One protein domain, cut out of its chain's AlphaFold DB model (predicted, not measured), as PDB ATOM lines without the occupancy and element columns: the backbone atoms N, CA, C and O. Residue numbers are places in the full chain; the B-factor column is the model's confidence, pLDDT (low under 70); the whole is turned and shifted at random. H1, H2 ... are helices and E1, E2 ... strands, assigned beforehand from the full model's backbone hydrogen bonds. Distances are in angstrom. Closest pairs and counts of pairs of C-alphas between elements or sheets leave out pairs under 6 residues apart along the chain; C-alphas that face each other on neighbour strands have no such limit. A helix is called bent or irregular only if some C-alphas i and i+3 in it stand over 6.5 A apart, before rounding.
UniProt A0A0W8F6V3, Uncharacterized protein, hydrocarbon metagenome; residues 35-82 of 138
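What this domain is: This is residues 35 to 82 of the 138 residues of an uncharacterized protein of hydrocarbon metagenome (UniProt A0A0W8F6V3). What shape does the printed part make? It is one long loop of chain that goes out and comes back: residues 35 to 42 lead along the long axis to H1, residues 51 to 66 make a wide turn at that end, and H2 lies on the way back, running the opposite way to H1. The short strand E1 follows at the other end, where the loop also begins. What is it built of? The 48 printed residues hold two named helices and one named strand, in the order H1, H2, E1; no two strands pair, and the class is mostly helix, with under half of the residues in named elements. How large and how dense is it? It is loose and elongated, with a radius of gyration of the C-alphas of 12.5 A and spans of 34 by 18 by 17 A.

Where its parts are: Where does the printed part begin, and where is the first named helix? The C-alpha of Asp 35 is at (-8.579, 13.222, 38.276). H1 then holds residues 43 to 50, from C-alpha 43 at (-15.168, 5.794, 53.957) to C-alpha 50, and it is 9.8 A from first to last C-alpha. Where is the second helix? H2 holds residues 67 to 75, from Pro 67 to Ser 75, and measures 12.3 A from first to last C-alpha; with 9 residues it is the longest helix. Which element comes last? E1 is a strand of residues 79 to 82, 9.9 A from first to last C-alpha, and its C-alpha 82 is at (-13.885, 23.547, 44.392).

How they stand to each other: How do the two helices stand to each other? H1 and H2 are close but not clearly touching, with 1 pair of C-alphas within 8 A; their closest C-alphas are those of Arg 44 and Pro 67, 8.0 A apart. Their lines stand at a steep tilt of 38 degrees, and they run opposite ways. Their centres are 18.0 A apart. What is near E1? E1 is apart from H1 and also apart from H2, which it follows in the chain, with no C-alpha of either helix within 8 A of it. E1 pairs with no named strand. What do the backbone N and O atoms show in the helices? In H1 and H2 every O i to N i+4 pair is within hydrogen-bond range. Neither helix is bent or irregular.

The domain as a whole: How far does the printed part reach? The two C-alphas farthest apart are those of Arg 52 and Lys 78, at 35.1 A, while the first and last printed C-alphas, those of Asp 35 and Leu 82, are 13.1 A apart. Which links are long? The link from H1 to H2 is long, with 16 residues, 51 to 66, whose C-alphas lie 6 to 17 A from the mean of the C-alphas. The link from H2 to E1 is tight, with 3 residues between them. Is anything missing from this stretch? The printed part runs from residue 35 to residue 82 of a full chain of 138 residues, and it has no cut. How confident is the model? The mean pLDDT of the printed part is 88.7, and no printed residue is under 70. The mean pLDDT is 86 for H1, 93 for H2 and 90 for E1.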
ATOM      1  N   ASP A  35      -9.723  14.096  37.968       90.31
ATOM      2  CA  ASP A  35      -8.579  13.222  38.276       90.31
ATOM      3  C   ASP A  35      -7.911  13.548  39.625       90.31
ATOM      4  O   ASP A  35      -7.196  12.721  40.185       90.31
ATOM      5  N   LEU A  36      -8.132  14.758  40.158       89.94
ATOM      6  CA  LEU A  36      -7.644  15.160  41.480       89.94
ATOM      7  C   LEU A  36      -8.531  14.634  42.622       89.94
ATOM      8  O   LEU A  36      -8.145  14.723  43.788       89.94
ATOM      9  N   ILE A  37      -9.722  14.111  42.317       90.81
ATOM     10  CA  ILE A  37     -10.677  13.623  43.313       90.81
ATOM     11  C   ILE A  37     -10.336  12.175  43.668       90.81
ATOM     12  O   ILE A  37     -10.499  11.256  42.868       90.81
ATOM     13  N   VAL A  38      -9.918  11.955  44.914       91.56
ATOM     14  CA  VAL A  38      -9.610  10.617  45.428       91.56
ATOM     15  C   VAL A  38     -10.828  10.024  46.130       91.56
ATOM     16  O   VAL A  38     -11.266  10.514  47.171       91.56
ATOM     17  N   VAL A  39     -11.348   8.914  45.600       90.81
ATOM     18  CA  VAL A  39     -12.388   8.116  46.267       90.81
ATOM     19  C   VAL A  39     -11.731   7.074  47.170       90.81
ATOM     20  O   VAL A  39     -11.171   6.077  46.700       90.81
ATOM     21  N   ALA A  40     -11.810   7.300  48.480       90.25
ATOM     22  CA  ALA A  40     -11.150   6.458  49.467       90.25
ATOM     23  C   ALA A  40     -12.019   5.267  49.922       90.25
ATOM     24  O   ALA A  40     -13.171   5.432  50.324       90.25
ATOM     25  N   ASP A  41     -11.447   4.058  49.943       87.75
ATOM     26  CA  ASP A  41     -12.181   2.834  50.315       87.75
ATOM     27  C   ASP A  41     -12.612   2.803  51.788       87.75
ATOM     28  O   ASP A  41     -13.644   2.226  52.148       87.75
ATOM     29  N   TRP A  42     -11.841   3.458  52.658       87.50
ATOM     30  CA  TRP A  42     -12.072   3.451  54.101       87.50
ATOM     31  C   TRP A  42     -13.336   4.217  54.522       87.50
ATOM     32  O   TRP A  42     -13.804   4.033  55.647       87.50
ATOM     33  N   VAL A  43     -13.948   5.022  53.644       85.69
ATOM     34  CA  VAL A  43     -15.168   5.794  53.957       85.69
ATOM     35  C   VAL A  43     -16.313   4.874  54.404       85.69
ATOM     36  O   VAL A  43     -17.056   5.199  55.334       85.69
ATOM     37  N   ARG A  44     -16.415   3.660  53.842       87.31
ATOM     38  CA  ARG A  44     -17.403   2.668  54.308       87.31
ATOM     39  C   ARG A  44     -17.099   2.143  55.710       87.31
ATOM     40  O   ARG A  44     -18.037   1.855  56.453       87.31
ATOM     41  N   LEU A  45     -15.826   2.060  56.099       87.81
ATOM     42  CA  LEU A  45     -15.427   1.697  57.464       87.81
ATOM     43  C   LEU A  45     -15.801   2.806  58.453       87.81
ATOM     44  O   LEU A  45     -16.348   2.498  59.511       87.81
ATOM     45  N   LYS A  46     -15.604   4.085  58.087       84.81
ATOM     46  CA  LYS A  46     -16.082   5.234  58.883       84.81
ATOM     47  C   LYS A  46     -17.588   5.132  59.127       84.81
ATOM     48  O   LYS A  46     -18.033   5.276  60.260       84.81
ATOM     49  N   CYS A  47     -18.367   4.822  58.091       84.94
ATOM     50  CA  CYS A  47     -19.812   4.647  58.222       84.94
ATOM     51  C   CYS A  47     -20.167   3.466  59.147       84.94
ATOM     52  O   CYS A  47     -20.940   3.640  60.083       84.94
ATOM     53  N   ARG A  48     -19.571   2.283  58.935       87.12
ATOM     54  CA  ARG A  48     -19.897   1.066  59.699       87.12
ATOM     55  C   ARG A  48     -19.486   1.123  61.170       87.12
ATOM     56  O   ARG A  48     -20.204   0.587  62.007       87.12
ATOM     57  N   TYR A  49     -18.343   1.733  61.478       87.88
ATOM     58  CA  TYR A  49     -17.748   1.671  62.818       87.88
ATOM     59  C   TYR A  49     -17.696   3.022  63.542       87.88
ATOM     60  O   TYR A  49     -17.549   3.047  64.759       87.88
ATOM     61  N   GLY A  50     -17.817   4.143  62.824       84.38
ATOM     62  CA  GLY A  50     -17.738   5.495  63.389       84.38
ATOM     63  C   GLY A  50     -19.076   6.234  63.482       84.38
ATOM     64  O   GLY A  50     -19.166   7.229  64.201       84.38
ATOM     65  N   CYS A  51     -20.125   5.780  62.786       83.56
ATOM     66  CA  CYS A  51     -21.413   6.476  62.757       83.56
ATOM     67  C   CYS A  51     -22.398   5.943  63.811       83.56
ATOM     68  O   CYS A  51     -22.778   4.774  63.798       83.56
ATOM     69  N   ARG A  52     -22.919   6.835  64.666       85.31
ATOM     70  CA  ARG A  52     -23.969   6.523  65.667       85.31
ATOM     71  C   ARG A  52     -25.346   6.225  65.050       85.31
ATOM     72  O   ARG A  52     -26.253   5.747  65.737       85.31
ATOM     73  N   ALA A  53     -25.521   6.552  63.772       86.25
ATOM     74  CA  ALA A  53     -26.745   6.345  63.004       86.25
ATOM     75  C   ALA A  53     -26.596   5.271  61.908       86.25
ATOM     76  O   ALA A  53     -27.438   5.185  61.015       86.25
ATOM     77  N   TYR A  54     -25.550   4.437  61.974       88.12
ATOM     78  CA  TYR A  54     -25.359   3.347  61.018       88.12
ATOM     79  C   TYR A  54     -26.589   2.426  60.961       88.12
ATOM     80  O   TYR A  54     -27.110   2.001  61.992       88.12
ATOM     81  N   GLY A  55     -27.059   2.133  59.746       88.69
ATOM     82  CA  GLY A  55     -28.216   1.271  59.495       88.69
ATOM     83  C   GLY A  55     -29.585   1.910  59.757       88.69
ATOM     84  O   GLY A  55     -30.592   1.229  59.597       88.69
ATOM     85  N   LYS A  56     -29.652   3.197  60.134       88.50
ATOM     86  CA  LYS A  56     -30.928   3.897  60.398       88.50
ATOM     87  C   LYS A  56     -31.555   4.545  59.161       88.50
ATOM     88  O   LYS A  56     -32.736   4.871  59.181       88.50
ATOM     89  N   HIS A  57     -30.776   4.730  58.095       83.88
ATOM     90  CA  HIS A  57     -31.206   5.384  56.858       83.88
ATOM     91  C   HIS A  57     -30.715   4.611  55.629       83.88
ATOM     92  O   HIS A  57     -29.698   3.914  55.687       83.88
ATOM     93  N   LEU A  58     -31.382   4.812  54.487       85.12
ATOM     94  CA  LEU A  58     -31.007   4.229  53.189       85.12
ATOM     95  C   LEU A  58     -29.721   4.827  52.586       85.12
ATOM     96  O   LEU A  58     -29.325   4.476  51.482       85.12
ATOM     97  N   CYS A  59     -29.031   5.693  53.329       83.50
ATOM     98  CA  CYS A  59     -27.704   6.214  52.996       83.50
ATOM     99  C   CYS A  59     -26.565   5.353  53.577       83.50
ATOM    100  O   CYS A  59     -25.399   5.722  53.478       83.50
ATOM    101  N   CYS A  60     -26.881   4.224  54.220       86.75
ATOM    102  CA  CYS A  60     -25.888   3.286  54.744       86.75
ATOM    103  C   CYS A  60     -25.676   2.103  53.784       86.75
ATOM    104  O   CYS A  60     -26.610   1.682  53.099       86.75
ATOM    105  N   PRO A  61     -24.478   1.492  53.763       85.88
ATOM    106  CA  PRO A  61     -24.276   0.160  53.200       85.88
ATOM    107  C   PRO A  61     -25.345  -0.846  53.674       85.88
ATOM    108  O   PRO A  61     -25.615  -0.888  54.876       85.88
ATOM    109  N   PRO A  62     -25.920  -1.681  52.784       87.12
ATOM    110  CA  PRO A  62     -25.546  -1.907  51.381       87.12
ATOM    111  C   PRO A  62     -26.189  -0.950  50.362       87.12
ATOM    112  O   PRO A  62     -25.858  -1.045  49.188       87.12
ATOM    113  N   PHE A  63     -27.075  -0.049  50.785       88.88
ATOM    114  CA  PHE A  63     -27.848   0.820  49.889       88.88
ATOM    115  C   PHE A  63     -27.049   2.017  49.357       88.88
ATOM    116  O   PHE A  63     -27.357   2.547  48.296       88.88
ATOM    117  N   ALA A  64     -26.001   2.425  50.075       88.50
ATOM    118  CA  ALA A  64     -25.043   3.411  49.588       88.50
ATOM    119  C   ALA A  64     -24.096   2.813  48.530       88.50
ATOM    120  O   ALA A  64     -23.644   1.668  48.710       88.50
ATOM    121  N   PRO A  65     -23.706   3.596  47.501       89.19
ATOM    122  CA  PRO A  65     -22.760   3.152  46.486       89.19
ATOM    123  C   PRO A  65     -21.447   2.671  47.116       89.19
ATOM    124  O   PRO A  65     -20.974   3.148  48.156       89.19
ATOM    125  N   SER A  66     -20.862   1.651  46.508       91.12
ATOM    126  CA  SER A  66     -19.504   1.208  46.794       91.12
ATOM    127  C   SER A  66     -18.488   2.267  46.344       91.12
ATOM    128  O   SER A  66     -18.789   3.084  45.470       91.12
ATOM    129  N   PRO A  67     -17.261   2.261  46.901       91.81
ATOM    130  CA  PRO A  67     -16.207   3.165  46.448       91.81
ATOM    131  C   PRO A  67     -15.935   2.990  44.952       91.81
ATOM    132  O   PRO A  67     -15.690   3.953  44.241       91.81
ATOM    133  N   GLU A  68     -16.061   1.760  44.463       93.25
ATOM    134  CA  GLU A  68     -15.849   1.408  43.068       93.25
ATOM    135  C   GLU A  68     -16.954   1.940  42.141       93.25
ATOM    136  O   GLU A  68     -16.672   2.462  41.065       93.25
ATOM    137  N   GLU A  69     -18.216   1.898  42.574       93.06
ATOM    138  CA  GLU A  69     -19.304   2.586  41.865       93.06
ATOM    139  C   GLU A  69     -19.094   4.101  41.853       93.06
ATOM    140  O   GLU A  69     -19.256   4.726  40.808       93.06
ATOM    141  N   MET A  70     -18.666   4.687  42.974       92.69
ATOM    142  CA  MET A  70     -18.432   6.128  43.047       92.69
ATOM    143  C   MET A  70     -17.257   6.577  42.165       92.69
ATOM    144  O   MET A  70     -17.348   7.623  41.530       92.69
ATOM    145  N   ARG A  71     -16.183   5.782  42.044       93.75
ATOM    146  CA  ARG A  71     -15.090   6.056  41.089       93.75
ATOM    147  C   ARG A  71     -15.594   6.141  39.657       93.75
ATOM    148  O   ARG A  71     -15.212   7.062  38.939       93.75
ATOM    149  N   ARG A  72     -16.475   5.218  39.257       93.75
ATOM    150  CA  ARG A  72     -17.089   5.248  37.923       93.75
ATOM    151  C   ARG A  72     -17.909   6.513  37.716       93.75
ATOM    152  O   ARG A  72     -17.687   7.194  36.724       93.75
ATOM    153  N   VAL A  73     -18.757   6.876  38.678       92.38
ATOM    154  CA  VAL A  73     -19.548   8.116  38.609       92.38
ATOM    155  C   VAL A  73     -18.641   9.341  38.461       92.38
ATOM    156  O   VAL A  73     -18.860  10.150  37.571       92.38
ATOM    157  N   VAL A  74     -17.584   9.468  39.273       92.06
ATOM    158  CA  VAL A  74     -16.641  10.599  39.164       92.06
ATOM    159  C   VAL A  74     -15.961  10.636  37.791       92.06
ATOM    160  O   VAL A  74     -15.793  11.716  37.232       92.06
ATOM    161  N   SER A  75     -15.623   9.473  37.221       90.00
ATOM    162  CA  SER A  75     -14.966   9.375  35.910       90.00
ATOM    163  C   SER A  75     -15.844   9.786  34.720       90.00
ATOM    164  O   SER A  75     -15.319  10.046  33.639       90.00
ATOM    165  N   GLU A  76     -17.166   9.880  34.900       91.50
ATOM    166  CA  GLU A  76     -18.079  10.396  33.869       91.50
ATOM    167  C   GLU A  76     -17.958  11.919  33.694       91.50
ATOM    168  O   GLU A  76     -18.358  12.468  32.665       91.50
ATOM    169  N   TYR A  77     -17.359  12.606  34.669       88.56
ATOM    170  CA  TYR A  77     -17.129  14.042  34.645       88.56
ATOM    171  C   TYR A  77     -15.656  14.344  34.364       88.56
ATOM    172  O   TYR A  77     -14.760  13.649  34.834       88.56
ATOM    173  N   LYS A  78     -15.393  15.430  33.629       88.06
ATOM    174  CA  LYS A  78     -14.029  15.923  33.344       88.06
ATOM    175  C   LYS A  78     -13.602  17.077  34.253       88.06
ATOM    176  O   LYS A  78     -12.417  17.337  34.443       88.06
ATOM    177  N   THR A  79     -14.565  17.840  34.757       87.06
ATOM    178  CA  THR A  79     -14.311  19.061  35.524       87.06
ATOM    179  C   THR A  79     -15.234  19.096  36.725       87.06
ATOM    180  O   THR A  79     -16.426  18.829  36.594       87.06
ATOM    181  N   ALA A  80     -14.671  19.445  37.877       90.12
ATOM    182  CA  ALA A  80     -15.398  19.723  39.105       90.12
ATOM    183  C   ALA A  80     -15.111  21.156  39.566       90.12
ATOM    184  O   ALA A  80     -14.176  21.800  39.089       90.12
ATOM    185  N   ILE A  81     -15.922  21.658  40.493       90.88
ATOM    186  CA  ILE A  81     -15.755  22.979  41.099       90.88
ATOM    187  C   ILE A  81     -15.381  22.799  42.570       90.88
ATOM    188  O   ILE A  81     -16.053  22.071  43.297       90.88
ATOM    189  N   LEU A  82     -14.315  23.469  43.002       90.19
ATOM    190  CA  LEU A  82     -13.885  23.547  44.392       90.19
ATOM    191  C   LEU A  82     -14.223  24.932  44.948       90.19
ATOM    192  O   LEU A  82     -13.864  25.938  44.340       90.19
TER     193      LEU A  82